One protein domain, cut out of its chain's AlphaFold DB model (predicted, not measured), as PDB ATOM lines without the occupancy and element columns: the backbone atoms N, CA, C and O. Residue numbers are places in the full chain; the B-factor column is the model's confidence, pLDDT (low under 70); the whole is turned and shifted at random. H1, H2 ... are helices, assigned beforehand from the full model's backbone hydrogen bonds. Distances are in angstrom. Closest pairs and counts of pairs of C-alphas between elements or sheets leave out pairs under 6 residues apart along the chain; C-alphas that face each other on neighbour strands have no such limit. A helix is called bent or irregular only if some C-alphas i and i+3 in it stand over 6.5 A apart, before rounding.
ATOM      1  N   GLU A   2     -13.169 -36.817 -54.757       65.44
ATOM      2  CA  GLU A   2     -11.953 -37.047 -55.566       65.44
ATOM      3  C   GLU A   2     -10.742 -37.534 -54.755       65.44
ATOM      4  O   GLU A   2     -10.208 -38.596 -55.053       65.44
ATOM      5  N   ASN A   3     -10.381 -36.867 -53.652       72.38
ATOM      6  CA  ASN A   3      -9.230 -37.291 -52.830       72.38
ATOM      7  C   ASN A   3      -9.396 -38.686 -52.203       72.38
ATOM      8  O   ASN A   3      -8.409 -39.346 -51.903       72.38
ATOM      9  N   LYS A   4     -10.634 -39.166 -52.012       73.00
ATOM     10  CA  LYS A   4     -10.883 -40.529 -51.518       73.00
ATOM     11  C   LYS A   4     -10.569 -41.568 -52.599       73.00
ATOM     12  O   LYS A   4      -9.931 -42.567 -52.301       73.00
ATOM     13  N   ILE A   5     -10.978 -41.298 -53.838       71.88
ATOM     14  CA  ILE A   5     -10.717 -42.163 -54.997       71.88
ATOM     15  C   ILE A   5      -9.213 -42.174 -55.318       71.88
ATOM     16  O   ILE A   5      -8.648 -43.226 -55.592       71.88
ATOM     17  N   LEU A   6      -8.537 -41.027 -55.204       76.19
ATOM     18  CA  LEU A   6      -7.081 -40.938 -55.363       76.19
ATOM     19  C   LEU A   6      -6.315 -41.649 -54.233       76.19
ATOM     20  O   LEU A   6      -5.303 -42.292 -54.485       76.19
ATOM     21  N   LEU A   7      -6.803 -41.620 -52.987       80.62
ATOM     22  CA  LEU A   7      -6.189 -42.406 -51.908       80.62
ATOM     23  C   LEU A   7      -6.240 -43.913 -52.213       80.62
ATOM     24  O   LEU A   7      -5.311 -44.656 -51.896       80.62
ATOM     25  N   GLU A   8      -7.311 -44.383 -52.856       80.31
ATOM     26  CA  GLU A   8      -7.458 -45.787 -53.243       80.31
ATOM     27  C   GLU A   8      -6.427 -46.231 -54.286       80.31
ATOM     28  O   GLU A   8      -6.173 -47.433 -54.371       80.31
ATOM     29  N   THR A   9      -5.775 -45.322 -55.024       81.00
ATOM     30  CA  THR A   9      -4.716 -45.666 -55.992       81.00
ATOM     31  C   THR A   9      -3.337 -45.824 -55.360       81.00
ATOM     32  O   THR A   9      -2.475 -46.429 -55.984       81.00
ATOM     33  N   VAL A  10      -3.139 -45.376 -54.116       82.62
ATOM     34  CA  VAL A  10      -1.866 -45.512 -53.389       82.62
ATOM     35  C   VAL A  10      -1.543 -46.987 -53.112       82.62
ATOM     36  O   VAL A  10      -2.407 -47.751 -52.650       82.62
ATOM     37  N   ARG A  11      -0.306 -47.393 -53.408       82.31
ATOM     38  CA  ARG A  11       0.223 -48.761 -53.289       82.31
ATOM     39  C   ARG A  11       1.472 -48.861 -52.417       82.31
ATOM     40  O   ARG A  11       1.747 -49.956 -51.935       82.31
ATOM     41  N   THR A  12       2.197 -47.768 -52.185       83.38
ATOM     42  CA  THR A  12       3.432 -47.762 -51.378       83.38
ATOM     43  C   THR A  12       3.403 -46.722 -50.252       83.38
ATOM     44  O   THR A  12       2.594 -45.794 -50.268       83.38
ATOM     45  N   ASP A  13       4.295 -46.865 -49.262       80.19
ATOM     46  CA  ASP A  13       4.442 -45.893 -48.163       80.19
ATOM     47  C   ASP A  13       4.852 -44.504 -48.678       80.19
ATOM     48  O   ASP A  13       4.300 -43.488 -48.256       80.19
ATOM     49  N   ASN A  14       5.779 -44.453 -49.639       83.38
ATOM     50  CA  ASN A  14       6.227 -43.195 -50.240       83.38
ATOM     51  C   ASN A  14       5.087 -42.493 -50.978       83.38
ATOM     52  O   ASN A  14       4.868 -41.305 -50.759       83.38
ATOM     53  N   GLU A  15       4.302 -43.232 -51.765       84.75
ATOM     54  CA  GLU A  15       3.114 -42.685 -52.427       84.75
ATOM     55  C   GLU A  15       2.093 -42.151 -51.418       84.75
ATOM     56  O   GLU A  15       1.471 -41.122 -51.665       84.75
ATOM     57  N   LEU A  16       1.923 -42.805 -50.263       83.62
ATOM     58  CA  LEU A  16       1.001 -42.339 -49.225       83.62
ATOM     59  C   LEU A  16       1.457 -41.011 -48.608       83.62
ATOM     60  O   LEU A  16       0.636 -40.126 -48.357       83.62
ATOM     61  N   ARG A  17       2.767 -40.849 -48.388       81.81
ATOM     62  CA  ARG A  17       3.366 -39.603 -47.881       81.81
ATOM     63  C   ARG A  17       3.319 -38.478 -48.906       81.81
ATOM     64  O   ARG A  17       2.968 -37.356 -48.550       81.81
ATOM     65  N   GLU A  18       3.652 -38.764 -50.161       83.88
ATOM     66  CA  GLU A  18       3.567 -37.792 -51.256       83.88
ATOM     67  C   GLU A  18       2.120 -37.344 -51.467       83.88
ATOM     68  O   GLU A  18       1.839 -36.147 -51.545       83.88
ATOM     69  N   PHE A  19       1.181 -38.294 -51.449       85.81
ATOM     70  CA  PHE A  19      -0.243 -38.001 -51.519       85.81
ATOM     71  C   PHE A  19      -0.676 -37.064 -50.387       85.81
ATOM     72  O   PHE A  19      -1.356 -36.073 -50.647       85.81
ATOM     73  N   LEU A  20      -0.245 -37.339 -49.150       83.69
ATOM     74  CA  LEU A  20      -0.525 -36.507 -47.978       83.69
ATOM     75  C   LEU A  20       0.004 -35.081 -48.084       83.69
ATOM     76  O   LEU A  20      -0.655 -34.165 -47.602       83.69
ATOM     77  N   GLN A  21       1.181 -34.886 -48.678       82.94
ATOM     78  CA  GLN A  21       1.761 -33.553 -48.870       82.94
ATOM     79  C   GLN A  21       0.978 -32.723 -49.889       82.94
ATOM     80  O   GLN A  21       0.944 -31.499 -49.794       82.94
ATOM     81  N   GLN A  22       0.358 -33.390 -50.862       82.69
ATOM     82  CA  GLN A  22      -0.322 -32.743 -51.981       82.69
ATOM     83  C   GLN A  22      -1.836 -32.607 -51.768       82.69
ATOM     84  O   GLN A  22      -2.464 -31.756 -52.394       82.69
ATOM     85  N   ASN A  23      -2.434 -33.428 -50.897       79.69
ATOM     86  CA  ASN A  23      -3.885 -33.556 -50.782       79.69
ATOM     87  C   ASN A  23      -4.361 -33.543 -49.329       79.69
ATOM     88  O   ASN A  23      -3.958 -34.371 -48.512       79.69
ATOM     89  N   HIS A  24      -5.340 -32.683 -49.042       78.69
ATOM     90  CA  HIS A  24      -6.060 -32.718 -47.775       78.69
ATOM     91  C   HIS A  24      -7.017 -33.918 -47.741       78.69
ATOM     92  O   HIS A  24      -7.905 -34.049 -48.593       78.69
ATOM     93  N   ILE A  25      -6.887 -34.773 -46.727       79.69
ATOM     94  CA  ILE A  25      -7.746 -35.943 -46.527       79.69
ATOM     95  C   ILE A  25      -8.169 -36.069 -45.067       79.69
ATOM     96  O   ILE A  25      -7.481 -35.581 -44.184       79.69
ATOM     97  N   ALA A  26      -9.315 -36.695 -44.799       75.25
ATOM     98  CA  ALA A  26      -9.749 -36.932 -43.427       75.25
ATOM     99  C   ALA A  26      -8.845 -37.964 -42.734       75.25
ATOM    100  O   ALA A  26      -8.558 -39.024 -43.296       75.25
ATOM    101  N   PHE A  27      -8.471 -37.678 -41.488       76.50
ATOM    102  CA  PHE A  27      -7.561 -38.484 -40.672       76.50
ATOM    103  C   PHE A  27      -7.927 -39.975 -40.621       76.50
ATOM    104  O   PHE A  27      -7.083 -40.838 -40.859       76.50
ATOM    105  N   HIS A  28      -9.202 -40.296 -40.391       78.31
ATOM    106  CA  HIS A  28      -9.659 -41.684 -40.317       78.31
ATOM    107  C   HIS A  28      -9.517 -42.441 -41.652       78.31
ATOM    108  O   HIS A  28      -9.253 -43.641 -41.638       78.31
ATOM    109  N   LEU A  29      -9.662 -41.770 -42.805       81.25
ATOM    110  CA  LEU A  29      -9.485 -42.396 -44.125       81.25
ATOM    111  C   LEU A  29      -8.018 -42.714 -44.386       81.25
ATOM    112  O   LEU A  29      -7.705 -43.775 -44.923       81.25
ATOM    113  N   LEU A  30      -7.127 -41.815 -43.972       81.56
ATOM    114  CA  LEU A  30      -5.694 -42.027 -44.071       81.56
ATOM    115  C   LEU A  30      -5.243 -43.211 -43.220       81.56
ATOM    116  O   LEU A  30      -4.559 -44.099 -43.721       81.56
ATOM    117  N   ILE A  31      -5.640 -43.232 -41.945       78.56
ATOM    118  CA  ILE A  31      -5.317 -44.338 -41.041       78.56
ATOM    119  C   ILE A  31      -5.868 -45.645 -41.593       78.56
ATOM    120  O   ILE A  31      -5.153 -46.642 -41.625       78.56
ATOM    121  N   LYS A  32      -7.119 -45.634 -42.062       81.69
ATOM    122  CA  LYS A  32      -7.734 -46.800 -42.689       81.69
ATOM    123  C   LYS A  32      -6.878 -47.331 -43.835       81.69
ATOM    124  O   LYS A  32      -6.567 -48.515 -43.842       81.69
ATOM    125  N   LYS A  33      -6.427 -46.459 -44.739       84.12
ATOM    126  CA  LYS A  33      -5.562 -46.860 -45.852       84.12
ATOM    127  C   LYS A  33      -4.201 -47.379 -45.386       84.12
ATOM    128  O   LYS A  33      -3.749 -48.400 -45.891       84.12
ATOM    129  N   ALA A  34      -3.558 -46.707 -44.432       80.31
ATOM    130  CA  ALA A  34      -2.264 -47.133 -43.895       80.31
ATOM    131  C   ALA A  34      -2.345 -48.533 -43.261       80.31
ATOM    132  O   ALA A  34      -1.461 -49.360 -43.461       80.31
ATOM    133  N   VAL A  35      -3.434 -48.812 -42.544       77.50
ATOM    134  CA  VAL A  35      -3.689 -50.107 -41.904       77.50
ATOM    135  C   VAL A  35      -4.069 -51.189 -42.919       77.50
ATOM    136  O   VAL A  35      -3.553 -52.296 -42.826       77.50
ATOM    137  N   GLU A  36      -4.929 -50.889 -43.901       79.44
ATOM    138  CA  GLU A  36      -5.302 -51.826 -44.982       79.44
ATOM    139  C   GLU A  36      -4.094 -52.301 -45.795       79.44
ATOM    140  O   GLU A  36      -4.081 -53.427 -46.280       79.44
ATOM    141  N   MET A  37      -3.091 -51.437 -45.943       79.69
ATOM    142  CA  MET A  37      -1.860 -51.729 -46.676       79.69
ATOM    143  C   MET A  37      -0.744 -52.286 -45.777       79.69
ATOM    144  O   MET A  37       0.382 -52.450 -46.236       79.69
ATOM    145  N   GLU A  38      -1.039 -52.549 -44.500       74.81
ATOM    146  CA  GLU A  38      -0.098 -53.060 -43.497       74.81
ATOM    147  C   GLU A  38       1.147 -52.178 -43.273       74.81
ATOM    148  O   GLU A  38       2.196 -52.644 -42.827       74.81
ATOM    149  N   PHE A  39       1.032 -50.865 -43.498       81.00
ATOM    150  CA  PHE A  39       2.103 -49.881 -43.280       81.00
ATOM    151  C   PHE A  39       2.276 -49.526 -41.793       81.00
ATOM    152  O   PHE A  39       2.403 -48.366 -41.403       81.00
ATOM    153  N   PHE A  40       2.258 -50.537 -40.923       70.81
ATOM    154  CA  PHE A  40       2.316 -50.360 -39.473       70.81
ATOM    155  C   PHE A  40       3.653 -49.763 -39.017       70.81
ATOM    156  O   PHE A  40       3.674 -48.910 -38.132       70.81
ATOM    157  N   THR A  41       4.755 -50.146 -39.666       68.25
ATOM    158  CA  THR A  41       6.116 -49.704 -39.323       68.25
ATOM    159  C   THR A  41       6.384 -48.234 -39.632       68.25
ATOM    160  O   THR A  41       7.289 -47.655 -39.038       68.25
ATOM    161  N   THR A  42       5.607 -47.627 -40.531       75.50
ATOM    162  CA  THR A  42       5.737 -46.220 -40.944       75.50
ATOM    163  C   THR A  42       4.576 -45.357 -40.457       75.50
ATOM    164  O   THR A  42       4.544 -44.145 -40.700       75.50
ATOM    165  N   LEU A  43       3.635 -45.955 -39.722       80.62
ATOM    166  CA  LEU A  43       2.432 -45.303 -39.222       80.62
ATOM    167  C   LEU A  43       2.757 -44.051 -38.400       80.62
ATOM    168  O   LEU A  43       2.091 -43.034 -38.531       80.62
ATOM    169  N   ASP A  44       3.812 -44.075 -37.598       77.44
ATOM    170  CA  ASP A  44       4.256 -42.933 -36.799       77.44
ATOM    171  C   ASP A  44       4.634 -41.714 -37.641       77.44
ATOM    172  O   ASP A  44       4.278 -40.579 -37.323       77.44
ATOM    173  N   SER A  45       5.329 -41.947 -38.743       80.12
ATOM    174  CA  SER A  45       5.767 -40.896 -39.644       80.12
ATOM    175  C   SER A  45       4.618 -40.368 -40.510       80.12
ATOM    176  O   SER A  45       4.550 -39.163 -40.741       80.12
ATOM    177  N   ILE A  46       3.665 -41.230 -40.884       81.69
ATOM    178  CA  ILE A  46       2.397 -40.848 -41.523       81.69
ATOM    179  C   ILE A  46       1.583 -39.955 -40.578       81.69
ATOM    180  O   ILE A  46       1.131 -38.880 -40.974       81.69
ATOM    181  N   LEU A  47       1.433 -40.368 -39.316       84.38
ATOM    182  CA  LEU A  47       0.715 -39.607 -38.292       84.38
ATOM    183  C   LEU A  47       1.402 -38.266 -38.012       84.38
ATOM    184  O   LEU A  47       0.747 -37.227 -38.011       84.38
ATOM    185  N   SER A  48       2.724 -38.276 -37.825       84.81
ATOM    186  CA  SER A  48       3.514 -37.063 -37.582       84.81
ATOM    187  C   SER A  48       3.368 -36.061 -38.725       84.81
ATOM    188  O   SER A  48       3.139 -34.877 -38.480       84.81
ATOM    189  N   LEU A  49       3.461 -36.539 -39.970       83.19
ATOM    190  CA  LEU A  49       3.282 -35.718 -41.162       83.19
ATOM    191  C   LEU A  49       1.872 -35.124 -41.212       83.19
ATOM    192  O   LEU A  49       1.732 -33.912 -41.359       83.19
ATOM    193  N   TYR A  50       0.838 -35.945 -41.018       84.31
ATOM    194  CA  TYR A  50      -0.547 -35.483 -41.021       84.31
ATOM    195  C   TYR A  50      -0.780 -34.359 -40.004       84.31
ATOM    196  O   TYR A  50      -1.311 -33.307 -40.357       84.31
ATOM    197  N   PHE A  51      -0.338 -34.553 -38.759       84.19
ATOM    198  CA  PHE A  51      -0.532 -33.570 -37.691       84.19
ATOM    199  C   PHE A  51       0.259 -32.273 -37.905       84.19
ATOM    200  O   PHE A  51      -0.120 -31.241 -37.361       84.19
ATOM    201  N   SER A  52       1.332 -32.301 -38.705       82.12
ATOM    202  CA  SER A  52       2.070 -31.088 -39.085       82.12
ATOM    203  C   SER A  52       1.418 -30.293 -40.218       82.12
ATOM    204  O   SER A  52       1.608 -29.081 -40.300       82.12
ATOM    205  N   LEU A  53       0.666 -30.964 -41.094       78.62
ATOM    206  CA  LEU A  53       0.098 -30.360 -42.299       78.62
ATOM    207  C   LEU A  53      -1.324 -29.851 -42.079       78.62
ATOM    208  O   LEU A  53      -1.722 -28.861 -42.695       78.62
ATOM    209  N   TYR A  54      -2.096 -30.519 -41.217       79.94
ATOM    210  CA  TYR A  54      -3.536 -30.312 -41.142       79.94
ATOM    211  C   TYR A  54      -4.015 -29.999 -39.721       79.94
ATOM    212  O   TYR A  54      -3.721 -30.757 -38.792       79.94
ATOM    213  N   PRO A  55      -4.806 -28.923 -39.531       69.44
ATOM    214  CA  PRO A  55      -5.491 -28.687 -38.268       69.44
ATOM    215  C   PRO A  55      -6.537 -29.786 -38.057       69.44
ATOM    216  O   PRO A  55      -7.438 -29.975 -38.874       69.44
ATOM    217  N   LEU A  56      -6.406 -30.530 -36.962       72.94
ATOM    218  CA  LEU A  56      -7.240 -31.690 -36.671       72.94
ATOM    219  C   LEU A  56      -8.350 -31.322 -35.682       72.94
ATOM    220  O   LEU A  56      -8.064 -30.869 -34.574       72.94
ATOM    221  N   SER A  57      -9.612 -31.560 -36.050       76.81
ATOM    222  CA  SER A  57     -10.703 -31.515 -35.072       76.81
ATOM    223  C   SER A  57     -10.666 -32.755 -34.178       76.81
ATOM    224  O   SER A  57     -10.321 -33.854 -34.624       76.81
ATOM    225  N   PHE A  58     -11.056 -32.603 -32.913       73.06
ATOM    226  CA  PHE A  58     -11.050 -33.716 -31.966       73.06
ATOM    227  C   PHE A  58     -11.987 -34.863 -32.386       73.06
ATOM    228  O   PHE A  58     -11.673 -36.032 -32.187       73.06
ATOM    229  N   GLU A  59     -13.100 -34.555 -33.054       75.81
ATOM    230  CA  GLU A  59     -13.997 -35.562 -33.632       75.81
ATOM    231  C   GLU A  59     -13.284 -36.427 -34.686       75.81
ATOM    232  O   GLU A  59     -13.276 -37.653 -34.586       75.81
ATOM    233  N   GLN A  60     -12.584 -35.798 -35.640       76.19
ATOM    234  CA  GLN A  60     -11.822 -36.524 -36.660       76.19
ATOM    235  C   GLN A  60     -10.681 -37.342 -36.054       76.19
ATOM    236  O   GLN A  60     -10.397 -38.441 -36.532       76.19
ATOM    237  N   PHE A  61     -10.035 -36.817 -35.008       83.50
ATOM    238  CA  PHE A  61      -9.035 -37.545 -34.231       83.50
ATOM    239  C   PHE A  61      -9.626 -38.822 -33.627       83.50
ATOM    240  O   PHE A  61      -9.089 -39.910 -33.843       83.50
ATOM    241  N   MET A  62     -10.751 -38.697 -32.918       79.75
ATOM    242  CA  MET A  62     -11.414 -39.814 -32.249       79.75
ATOM    243  C   MET A  62     -11.886 -40.885 -33.232       79.75
ATOM    244  O   MET A  62     -11.723 -42.070 -32.946       79.75
ATOM    245  N   ASP A  63     -12.384 -40.507 -34.410       78.94
ATOM    246  CA  ASP A  63     -12.724 -41.466 -35.468       78.94
ATOM    247  C   ASP A  63     -11.509 -42.296 -35.911       78.94
ATOM    248  O   ASP A  63     -11.604 -43.514 -36.083       78.94
ATOM    249  N   GLY A  64     -10.346 -41.653 -36.052       82.50
ATOM    250  CA  GLY A  64      -9.090 -42.334 -36.366       82.50
ATOM    251  C   GLY A  64      -8.618 -43.262 -35.243       82.50
ATOM    252  O   GLY A  64      -8.233 -44.401 -35.512       82.50
ATOM    253  N   ILE A  65      -8.703 -42.819 -33.985       86.00
ATOM    254  CA  ILE A  65      -8.362 -43.637 -32.807       86.00
ATOM    255  C   ILE A  65      -9.277 -44.858 -32.688       86.00
ATOM    256  O   ILE A  65      -8.796 -45.975 -32.511       86.00
ATOM    257  N   ASN A  66     -10.589 -44.679 -32.851       82.44
ATOM    258  CA  ASN A  66     -11.562 -45.773 -32.815       82.44
ATOM    259  C   ASN A  66     -11.296 -46.818 -33.906       82.44
ATOM    260  O   ASN A  66     -11.578 -48.006 -33.728       82.44
ATOM    261  N   TYR A  67     -10.757 -46.386 -35.047       82.38
ATOM    262  CA  TYR A  67     -10.311 -47.301 -36.085       82.38
ATOM    263  C   TYR A  67      -9.026 -48.040 -35.675       82.38
ATOM    264  O   TYR A  67      -9.005 -49.269 -35.742       82.38
ATOM    265  N   LEU A  68      -7.996 -47.332 -35.186       82.31
ATOM    266  CA  LEU A  68      -6.745 -47.933 -34.688       82.31
ATOM    267  C   LEU A  68      -6.970 -48.951 -33.566       82.31
ATOM    268  O   LEU A  68      -6.289 -49.974 -33.518       82.31
ATOM    269  N   ASP A  69      -7.951 -48.709 -32.696       84.06
ATOM    270  CA  ASP A  69      -8.286 -49.578 -31.567       84.06
ATOM    271  C   ASP A  69      -8.576 -51.029 -31.980       84.06
ATOM    272  O   ASP A  69      -8.292 -51.963 -31.227       84.06
ATOM    273  N   LYS A  70      -9.092 -51.235 -33.197       85.06
ATOM    274  CA  LYS A  70      -9.377 -52.567 -33.754       85.06
ATOM    275  C   LYS A  70      -8.110 -53.355 -34.099       85.06
ATOM    276  O   LYS A  70      -8.168 -54.575 -34.202       85.06
ATOM    277  N   TYR A  71      -6.977 -52.670 -34.241       84.50
ATOM    278  CA  TYR A  71      -5.702 -53.221 -34.705       84.50
ATOM    279  C   TYR A  71      -4.612 -53.205 -33.626       84.50
ATOM    280  O   TYR A  71      -3.461 -53.531 -33.911       84.50
ATOM    281  N   ILE A  72      -4.960 -52.899 -32.369       83.69
ATOM    282  CA  ILE A  72      -4.022 -52.912 -31.233       83.69
ATOM    283  C   ILE A  72      -3.180 -54.202 -31.159       83.69
ATOM    284  O   ILE A  72      -1.970 -54.071 -30.985       83.69
ATOM    285  N   PRO A  73      -3.732 -55.428 -31.307       82.81
ATOM    286  CA  PRO A  73      -2.920 -56.648 -31.249       82.81
ATOM    287  C   PRO A  73      -1.787 -56.668 -32.285       82.81
ATOM    288  O   PRO A  73      -0.642 -56.937 -31.935       82.81
ATOM    289  N   ILE A  74      -2.086 -56.277 -33.525       82.25
ATOM    290  CA  ILE A  74      -1.120 -56.229 -34.633       82.25
ATOM    291  C   ILE A  74      -0.079 -55.125 -34.392       82.25
ATOM    292  O   ILE A  74       1.116 -55.317 -34.618       82.25
ATOM    293  N   LEU A  75      -0.503 -53.973 -33.867       82.94
ATOM    294  CA  LEU A  75       0.405 -52.879 -33.506       82.94
ATOM    295  C   LEU A  75       1.381 -53.266 -32.383       82.94
ATOM    296  O   LEU A  75       2.501 -52.756 -32.352       82.94
ATOM    297  N   ILE A  76       0.975 -54.151 -31.466       82.00
ATOM    298  CA  ILE A  76       1.860 -54.703 -30.428       82.00
ATOM    299  C   ILE A  76       2.851 -55.691 -31.048       82.00
ATOM    300  O   ILE A  76       4.046 -55.575 -30.789       82.00
ATOM    301  N   GLU A  77       2.378 -56.631 -31.871       81.00
ATOM    302  CA  GLU A  77       3.224 -57.642 -32.526       81.00
ATOM    303  C   GLU A  77       4.298 -57.013 -33.421       81.00
ATOM    304  O   GLU A  77       5.447 -57.448 -33.420       81.00
ATOM    305  N   THR A  78       3.947 -55.936 -34.125       80.44
ATOM    306  CA  THR A  78       4.867 -55.185 -34.996       80.44
ATOM    307  C   THR A  78       5.711 -54.146 -34.251       80.44
ATOM    308  O   THR A  78       6.496 -53.437 -34.874       80.44
ATOM    309  N   ASN A  79       5.553 -54.019 -32.928       78.44
ATOM    310  CA  ASN A  79       6.187 -52.993 -32.088       78.44
ATOM    311  C   ASN A  79       5.895 -51.533 -32.518       78.44
ATOM    312  O   ASN A  79       6.536 -50.587 -32.056       78.44
ATOM    313  N   SER A  80       4.889 -51.336 -33.372       82.81
ATOM    314  CA  SER A  80       4.496 -50.039 -33.932       82.81
ATOM    315  C   SER A  80       3.734 -49.176 -32.922       82.81
ATOM    316  O   SER A  80       3.736 -47.948 -33.020       82.81
ATOM    317  N   LEU A  81       3.118 -49.798 -31.905       86.06
ATOM    318  CA  LEU A  81       2.386 -49.091 -30.849       86.06
ATOM    319  C   LEU A  81       3.280 -48.103 -30.077       86.06
ATOM    320  O   LEU A  81       2.816 -47.021 -29.719       86.06
ATOM    321  N   SER A  82       4.569 -48.426 -29.904       85.38
ATOM    322  CA  SER A  82       5.561 -47.538 -29.282       85.38
ATOM    323  C   SER A  82       5.668 -46.204 -30.013       85.38
ATOM    324  O   SER A  82       5.668 -45.137 -29.398       85.38
ATOM    325  N   ASN A  83       5.747 -46.264 -31.341       84.25
ATOM    326  CA  ASN A  83       5.938 -45.079 -32.161       84.25
ATOM    327  C   ASN A  83       4.643 -44.261 -32.217       84.25
ATOM    328  O   ASN A  83       4.681 -43.042 -32.073       84.25
ATOM    329  N   VAL A  84       3.485 -44.927 -32.289       86.75
ATOM    330  CA  VAL A  84       2.173 -44.271 -32.156       86.75
ATOM    331  C   VAL A  84       2.066 -43.524 -30.823       86.75
ATOM    332  O   VAL A  84       1.689 -42.355 -30.814       86.75
ATOM    333  N   LEU A  85       2.458 -44.144 -29.703       89.00
ATOM    334  CA  LEU A  85       2.477 -43.494 -28.386       89.00
ATOM    335  C   LEU A  85       3.340 -42.225 -28.370       89.00
ATOM    336  O   LEU A  85       2.913 -41.209 -27.821       89.00
ATOM    337  N   ILE A  86       4.528 -42.264 -28.983       88.31
ATOM    338  CA  ILE A  86       5.425 -41.100 -29.084       88.31
ATOM    339  C   ILE A  86       4.750 -39.955 -29.845       88.31
ATOM    340  O   ILE A  86       4.854 -38.802 -29.425       88.31
ATOM    341  N   VAL A  87       4.064 -40.252 -30.951       88.06
ATOM    342  CA  VAL A  87       3.377 -39.232 -31.753       88.06
ATOM    343  C   VAL A  87       2.181 -38.656 -30.997       88.06
ATOM    344  O   VAL A  87       2.064 -37.437 -30.888       88.06
ATOM    345  N   LEU A  88       1.338 -39.507 -30.404       90.19
ATOM    346  CA  LEU A  88       0.176 -39.069 -29.622       90.19
ATOM    347  C   LEU A  88       0.580 -38.189 -28.434       90.19
ATOM    348  O   LEU A  88      -0.076 -37.190 -28.158       90.19
ATOM    349  N   LEU A  89       1.691 -38.502 -27.762       90.38
ATOM    350  CA  LEU A  89       2.211 -37.694 -26.656       90.38
ATOM    351  C   LEU A  89       2.634 -36.281 -27.065       90.38
ATOM    352  O   LEU A  89       2.693 -35.406 -26.200       90.38
ATOM    353  N   LYS A  90       2.925 -36.029 -28.346       87.62
ATOM    354  CA  LYS A  90       3.275 -34.691 -28.851       87.62
ATOM    355  C   LYS A  90       2.050 -33.838 -29.166       87.62
ATOM    356  O   LYS A  90       2.177 -32.620 -29.178       87.62
ATOM    357  N   LEU A  91       0.881 -34.450 -29.351       86.81
ATOM    358  CA  LEU A  91      -0.353 -33.730 -29.648       86.81
ATOM    359  C   LEU A  91      -0.826 -32.881 -28.467       86.81
ATOM    360  O   LEU A  91      -0.676 -33.257 -27.299       86.81
ATOM    361  N   GLU A  92      -1.404 -31.733 -28.795       83.12
ATOM    362  CA  GLU A  92      -2.059 -30.831 -27.858       83.12
ATOM    363  C   GLU A  92      -3.232 -30.170 -28.584       83.12
ATOM    364  O   GLU A  92      -3.072 -29.600 -29.664       83.12
ATOM    365  N   PHE A  93      -4.421 -30.318 -28.014       74.56
ATOM    366  CA  PHE A  93      -5.653 -29.715 -28.498       74.56
ATOM    367  C   PHE A  93      -5.933 -28.400 -27.753       74.56
ATOM    368  O   PHE A  93      -5.427 -28.206 -26.646       74.56
ATOM    369  N   PRO A  94      -6.752 -27.492 -28.314       66.69
ATOM    370  CA  PRO A  94      -7.093 -26.233 -27.650       66.69
ATOM    371  C   PRO A  94      -7.888 -26.401 -26.345       66.69
ATOM    372  O   PRO A  94      -7.905 -25.482 -25.531       66.69
ATOM    373  N   CYS A  95      -8.573 -27.535 -26.157       62.16
ATOM    374  CA  CYS A  95      -9.440 -27.791 -25.011       62.16
ATOM    375  C   CYS A  95      -8.803 -28.771 -24.011       62.16
ATOM    376  O   CYS A  95      -8.377 -29.870 -24.372       62.16
ATOM    377  N   ASP A  96      -8.823 -28.417 -22.724       54.31
ATOM    378  CA  ASP A  96      -8.284 -29.246 -21.636       54.31
ATOM    379  C   ASP A  96      -8.970 -30.616 -21.533       54.31
ATOM    380  O   ASP A  96      -8.312 -31.625 -21.274       54.31
ATOM    381  N   PHE A  97     -10.280 -30.684 -21.793       52.66
ATOM    382  CA  PHE A  97     -11.028 -31.945 -21.800       52.66
ATOM    383  C   PHE A  97     -10.551 -32.893 -22.911       52.66
ATOM    384  O   PHE A  97     -10.407 -34.097 -22.695       52.66
ATOM    385  N   GLU A  98     -10.263 -32.356 -24.096       64.94
ATOM    386  CA  GLU A  98      -9.756 -33.123 -25.238       64.94
ATOM    387  C   GLU A  98      -8.345 -33.654 -24.952       64.94
ATOM    388  O   GLU A  98      -8.046 -34.824 -25.201       64.94
ATOM    389  N   ASN A  99      -7.500 -32.831 -24.325       64.19
ATOM    390  CA  ASN A  99      -6.174 -33.241 -23.861       64.19
ATOM    391  C   ASN A  99      -6.235 -34.311 -22.763       64.19
ATOM    392  O   ASN A  99      -5.454 -35.264 -22.774       64.19
ATOM    393  N   TYR A 100      -7.191 -34.203 -21.839       65.31
ATOM    394  CA  TYR A 100      -7.440 -35.223 -20.825       65.31
ATOM    395  C   TYR A 100      -7.853 -36.561 -21.461       65.31
ATOM    396  O   TYR A 100      -7.304 -37.614 -21.122       65.31
ATOM    397  N   ARG A 101      -8.758 -36.533 -22.448       67.81
ATOM    398  CA  ARG A 101      -9.174 -37.720 -23.216       67.81
ATOM    399  C   ARG A 101      -8.023 -38.333 -24.018       67.81
ATOM    400  O   ARG A 101      -7.854 -39.553 -24.001       67.81
ATOM    401  N   LEU A 102      -7.187 -37.513 -24.653       80.12
ATOM    402  CA  LEU A 102      -5.957 -37.960 -25.315       80.12
ATOM    403  C   LEU A 102      -5.039 -38.717 -24.338       80.12
ATOM    404  O   LEU A 102      -4.539 -39.795 -24.662       80.12
ATOM    405  N   LEU A 103      -4.860 -38.206 -23.117       79.94
ATOM    406  CA  LEU A 103      -4.062 -38.878 -22.089       79.94
ATOM    407  C   LEU A 103      -4.687 -40.198 -21.623       79.94
ATOM    408  O   LEU A 103      -3.955 -41.150 -21.350       79.94
ATOM    409  N   GLN A 104      -6.017 -40.310 -21.583       76.25
ATOM    410  CA  GLN A 104      -6.681 -41.593 -21.321       76.25
ATOM    411  C   GLN A 104      -6.382 -42.626 -22.422       76.25
ATOM    412  O   GLN A 104      -6.111 -43.790 -22.115       76.25
ATOM    413  N   ILE A 105      -6.366 -42.212 -23.692       83.62
ATOM    414  CA  ILE A 105      -6.014 -43.081 -24.831       83.62
ATOM    415  C   ILE A 105      -4.552 -43.529 -24.735       83.62
ATOM    416  O   ILE A 105      -4.261 -44.724 -24.814       83.62
ATOM    417  N   ILE A 106      -3.635 -42.594 -24.471       88.69
ATOM    418  CA  ILE A 106      -2.215 -42.898 -24.236       88.69
ATOM    419  C   ILE A 106      -2.068 -43.881 -23.069       88.69
ATOM    420  O   ILE A 106      -1.298 -44.842 -23.155       88.69
ATOM    421  N   SER A 107      -2.853 -43.701 -22.001       80.81
ATOM    422  CA  SER A 107      -2.848 -44.619 -20.868       80.81
ATOM    423  C   SER A 107      -3.278 -46.023 -21.266       80.81
ATOM    424  O   SER A 107      -2.608 -46.991 -20.905       80.81
ATOM    425  N   LYS A 108      -4.376 -46.142 -22.018       83.00
ATOM    426  CA  LYS A 108      -4.892 -47.411 -22.541       83.00
ATOM    427  C   LYS A 108      -3.829 -48.133 -23.375       83.00
ATOM    428  O   LYS A 108      -3.566 -49.311 -23.135       83.00
ATOM    429  N   TYR A 109      -3.179 -47.429 -24.298       87.44
ATOM    430  CA  TYR A 109      -2.151 -48.000 -25.177       87.44
ATOM    431  C   TYR A 109      -0.903 -48.427 -24.404       87.44
ATOM    432  O   TYR A 109      -0.417 -49.540 -24.592       87.44
ATOM    433  N   THR A 110      -0.460 -47.619 -23.440       84.75
ATOM    434  CA  THR A 110       0.661 -47.968 -22.555       84.75
ATOM    435  C   THR A 110       0.371 -49.235 -21.745       84.75
ATOM    436  O   THR A 110       1.253 -50.066 -21.553       84.75
ATOM    437  N   ILE A 111      -0.871 -49.443 -21.292       78.25
ATOM    438  CA  ILE A 111      -1.263 -50.659 -20.557       78.25
ATOM    439  C   ILE A 111      -1.238 -51.891 -21.459       78.25
ATOM    440  O   ILE A 111      -0.804 -52.956 -21.017       78.25
ATOM    441  N   PHE A 112      -1.703 -51.757 -22.702       81.69
ATOM    442  CA  PHE A 112      -1.626 -52.837 -23.683       81.69
ATOM    443  C   PHE A 112      -0.179 -53.212 -23.990       81.69
ATOM    444  O   PHE A 112       0.164 -54.394 -23.970       81.69
ATOM    445  N   GLN A 113       0.669 -52.204 -24.181       81.81
ATOM    446  CA  GLN A 113       2.093 -52.388 -24.414       81.81
ATOM    447  C   GLN A 113       2.849 -52.866 -23.162       81.81
ATOM    448  O   GLN A 113       3.889 -53.508 -23.269       81.81
ATOM    449  N   LYS A 114       2.310 -52.582 -21.970       81.94
ATOM    450  CA  LYS A 114       2.899 -52.828 -20.639       81.94
ATOM    451  C   LYS A 114       4.198 -52.056 -20.368       81.94
ATOM    452  O   LYS A 114       4.864 -52.326 -19.370       81.94
ATOM    453  N   ILE A 115       4.561 -51.107 -21.225       84.25
ATOM    454  CA  ILE A 115       5.806 -50.341 -21.147       84.25
ATOM    455  C   ILE A 115       5.614 -48.974 -21.816       84.25
ATOM    456  O   ILE A 115       4.847 -48.857 -22.771       84.25
ATOM    457  N   PHE A 116       6.287 -47.941 -21.304       86.56
ATOM    458  CA  PHE A 116       6.459 -46.687 -22.041       86.56
ATOM    459  C   PHE A 116       7.598 -46.844 -23.067       86.56
ATOM    460  O   PHE A 116       8.570 -47.547 -22.799       86.56
ATOM    461  N   PRO A 117       7.568 -46.168 -24.222       86.62
ATOM    462  CA  PRO A 117       8.668 -46.265 -25.185       86.62
ATOM    463  C   PRO A 117      10.036 -45.905 -24.576       86.62
ATOM    464  O   PRO A 117      11.022 -46.609 -24.776       86.62
ATOM    465  N   THR A 118      10.086 -44.839 -23.773       89.25
ATOM    466  CA  THR A 118      11.281 -44.397 -23.037       89.25
ATOM    467  C   THR A 118      10.920 -43.786 -21.681       89.25
ATOM    468  O   THR A 118       9.776 -43.394 -21.428       89.25
ATOM    469  N   LYS A 119      11.924 -43.613 -20.815       87.88
ATOM    470  CA  LYS A 119      11.783 -42.849 -19.567       87.88
ATOM    471  C   LYS A 119      11.270 -41.422 -19.815       87.88
ATOM    472  O   LYS A 119      10.390 -40.963 -19.093       87.88
ATOM    473  N   ASP A 120      11.752 -40.761 -20.866       88.62
ATOM    474  CA  ASP A 120      11.335 -39.398 -21.222       88.62
ATOM    475  C   ASP A 120       9.873 -39.339 -21.667       88.62
ATOM    476  O   ASP A 120       9.155 -38.412 -21.302       88.62
ATOM    477  N   THR A 121       9.383 -40.356 -22.387       89.94
ATOM    478  CA  THR A 121       7.953 -40.432 -22.732       89.94
ATOM    479  C   THR A 121       7.069 -40.630 -21.501       89.94
ATOM    480  O   THR A 121       5.990 -40.044 -21.438       89.94
ATOM    481  N   ALA A 122       7.537 -41.378 -20.494       88.25
ATOM    482  CA  ALA A 122       6.839 -41.496 -19.217       88.25
ATOM    483  C   ALA A 122       6.812 -40.147 -18.480       88.25
ATOM    484  O   ALA A 122       5.751 -39.704 -18.045       88.25
ATOM    485  N   ILE A 123       7.952 -39.455 -18.391       87.56
ATOM    486  CA  ILE A 123       8.039 -38.110 -17.801       87.56
ATOM    487  C   ILE A 123       7.085 -37.144 -18.512       87.56
ATOM    488  O   ILE A 123       6.315 -36.448 -17.851       87.56
ATOM    489  N   LEU A 124       7.095 -37.125 -19.847       91.38
ATOM    490  CA  LEU A 124       6.234 -36.259 -20.650       91.38
ATOM    491  C   LEU A 124       4.752 -36.560 -20.408       91.38
ATOM    492  O   LEU A 124       3.971 -35.632 -20.200       91.38
ATOM    493  N   TYR A 125       4.376 -37.842 -20.381       91.81
ATOM    494  CA  TYR A 125       3.018 -38.273 -20.060       91.81
ATOM    495  C   TYR A 125       2.575 -37.749 -18.695       91.81
ATOM    496  O   TYR A 125       1.565 -37.059 -18.606       91.81
ATOM    497  N   PHE A 126       3.349 -38.021 -17.639       84.00
ATOM    498  CA  PHE A 126       3.002 -37.618 -16.275       84.00
ATOM    499  C   PHE A 126       3.020 -36.094 -16.090       84.00
ATOM    500  O   PHE A 126       2.179 -35.552 -15.377       84.00
ATOM    501  N   THR A 127       3.904 -35.385 -16.792       85.38
ATOM    502  CA  THR A 127       3.946 -33.915 -16.793       85.38
ATOM    503  C   THR A 127       2.714 -33.319 -17.465       85.38
ATOM    504  O   THR A 127       2.125 -32.379 -16.937       85.38
ATOM    505  N   LYS A 128       2.286 -33.867 -18.612       85.75
ATOM    506  CA  LYS A 128       1.032 -33.459 -19.262       85.75
ATOM    507  C   LYS A 128      -0.164 -33.791 -18.379       85.75
ATOM    508  O   LYS A 128      -1.003 -32.934 -18.141       85.75
ATOM    509  N   LEU A 129      -0.200 -35.001 -17.835       80.94
ATOM    510  CA  LEU A 129      -1.262 -35.488 -16.967       80.94
ATOM    511  C   LEU A 129      -1.478 -34.601 -15.735       80.94
ATOM    512  O   LEU A 129      -2.615 -34.288 -15.396       80.94
ATOM    513  N   LYS A 130      -0.390 -34.118 -15.131       75.44
ATOM    514  CA  LYS A 130      -0.422 -33.160 -14.022       75.44
ATOM    515  C   LYS A 130      -1.193 -31.874 -14.345       75.44
ATOM    516  O   LYS A 130      -1.803 -31.313 -13.446       75.44
ATOM    517  N   LYS A 131      -1.176 -31.400 -15.597       73.69
ATOM    518  CA  LYS A 131      -1.865 -30.157 -15.992       73.69
ATOM    519  C   LYS A 131      -3.390 -30.288 -15.982       73.69
ATOM    520  O   LYS A 131      -4.071 -29.298 -15.757       73.69
ATOM    521  N   TYR A 132      -3.904 -31.489 -16.242       63.47
ATOM    522  CA  TYR A 132      -5.329 -31.720 -16.513       63.47
ATOM    523  C   TYR A 132      -6.054 -32.465 -15.389       63.47
ATOM    524  O   TYR A 132      -7.241 -32.759 -15.504       63.47
ATOM    525  N   ILE A 133      -5.350 -32.809 -14.310       56.41
ATOM    526  CA  ILE A 133      -5.935 -33.484 -13.154       56.41
ATOM    527  C   ILE A 133      -6.175 -32.484 -12.041       56.41
ATOM    528  O   ILE A 133      -5.272 -31.764 -11.630       56.41
TER     529      ILE A 133
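What this domain is: This is residues 2 to 133 of the 498 residues of an uncharacterized protein of Enterocytozoon bieneusi (strain H348) (UniProt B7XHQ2). The chain is wound back and forth in stacked turns, as a short solenoid of helices in two rows: H1, H3, H5 and H7 side by side in one, H2, H4, H6 and H8 in the other. The helices of one row run nearly opposite to those of the other, and H8, at the far end of the stack from H1, is turned out of line with H6. The printed part has 132 residues with eight named helices, H1 to H8 in chain order, and no named strand; the class is all helix. It is compact, with a radius of gyration of the C-alphas of 14.6 A, and spans 43 by 33 by 22 A.

Where its parts are: H1 is residues 2 to 9, starting with C-alpha 2 at (-11.953, -37.047, -55.566). H2 is residues 13 to 22, H3 residues 27 to 36. H4, residues 40 to 53, is 20.3 A from first to last C-alpha and irregular, with C-alphas 41 and 44 7.5 A apart. H5, residues 58 to 77, is the longest at 27.9 A; it is irregular, with C-alphas 70 and 73 8.0 A apart, and has a kink of 68 degrees near residue 71. H6 is residues 81 to 90. H7, residues 96 to 113, measures 25.5 A. H8, residues 119 to 132, measures 20.6 A and ends with C-alpha 132 at (-5.329, -31.720, -16.513).

How they stand to each other: H3 to H7 form an up-and-down bundle, each running against the one before. H1 touches H3, the same way, with closest C-alphas Leu 7 and Lys 33 at 7.5 A. H3 touches residues 60 to 68 of H5, the same way; C-alphas His 28 and Gly 64 are closest, 4.0 A. H5 touches H7 the same way, closest at the C-alphas of Ile 76 and Gln 113, 6.4 A. H2 touches H4 the same way, closest at the C-alphas of Arg 17 and Ile 46, 6.6 A. Residues 43 to 48 of H4 touch H6, closest at the C-alphas of Asp 44 and Val 84, 5.3 A. H6 touches residues 121 to 125 of H8 at a steep tilt of 46 degrees; the closest C-alphas are Leu 89 and Tyr 125, 6.7 A. H6 and H7 form a hairpin, with closest C-alphas Leu 85 and Ile 106 at 6.3 A. Every O i to N i+4 pair is within hydrogen-bond range in H2, H3 and H7, against 3 of 4 in H1, 8 of 10 in H4, 12 of 16 in H5, 5 of 6 in H6 and 8 of 10 in H8.

The domain as a whole: The C-alphas farthest apart, Thr 9 and Ile 133, are 44.6 A apart. The printed part has no cut, and its seven links are tight. Mean pLDDT of the printed part is 80.2; residues 2, 41, 55, 94 to 101 and 132 to 133 are under 70.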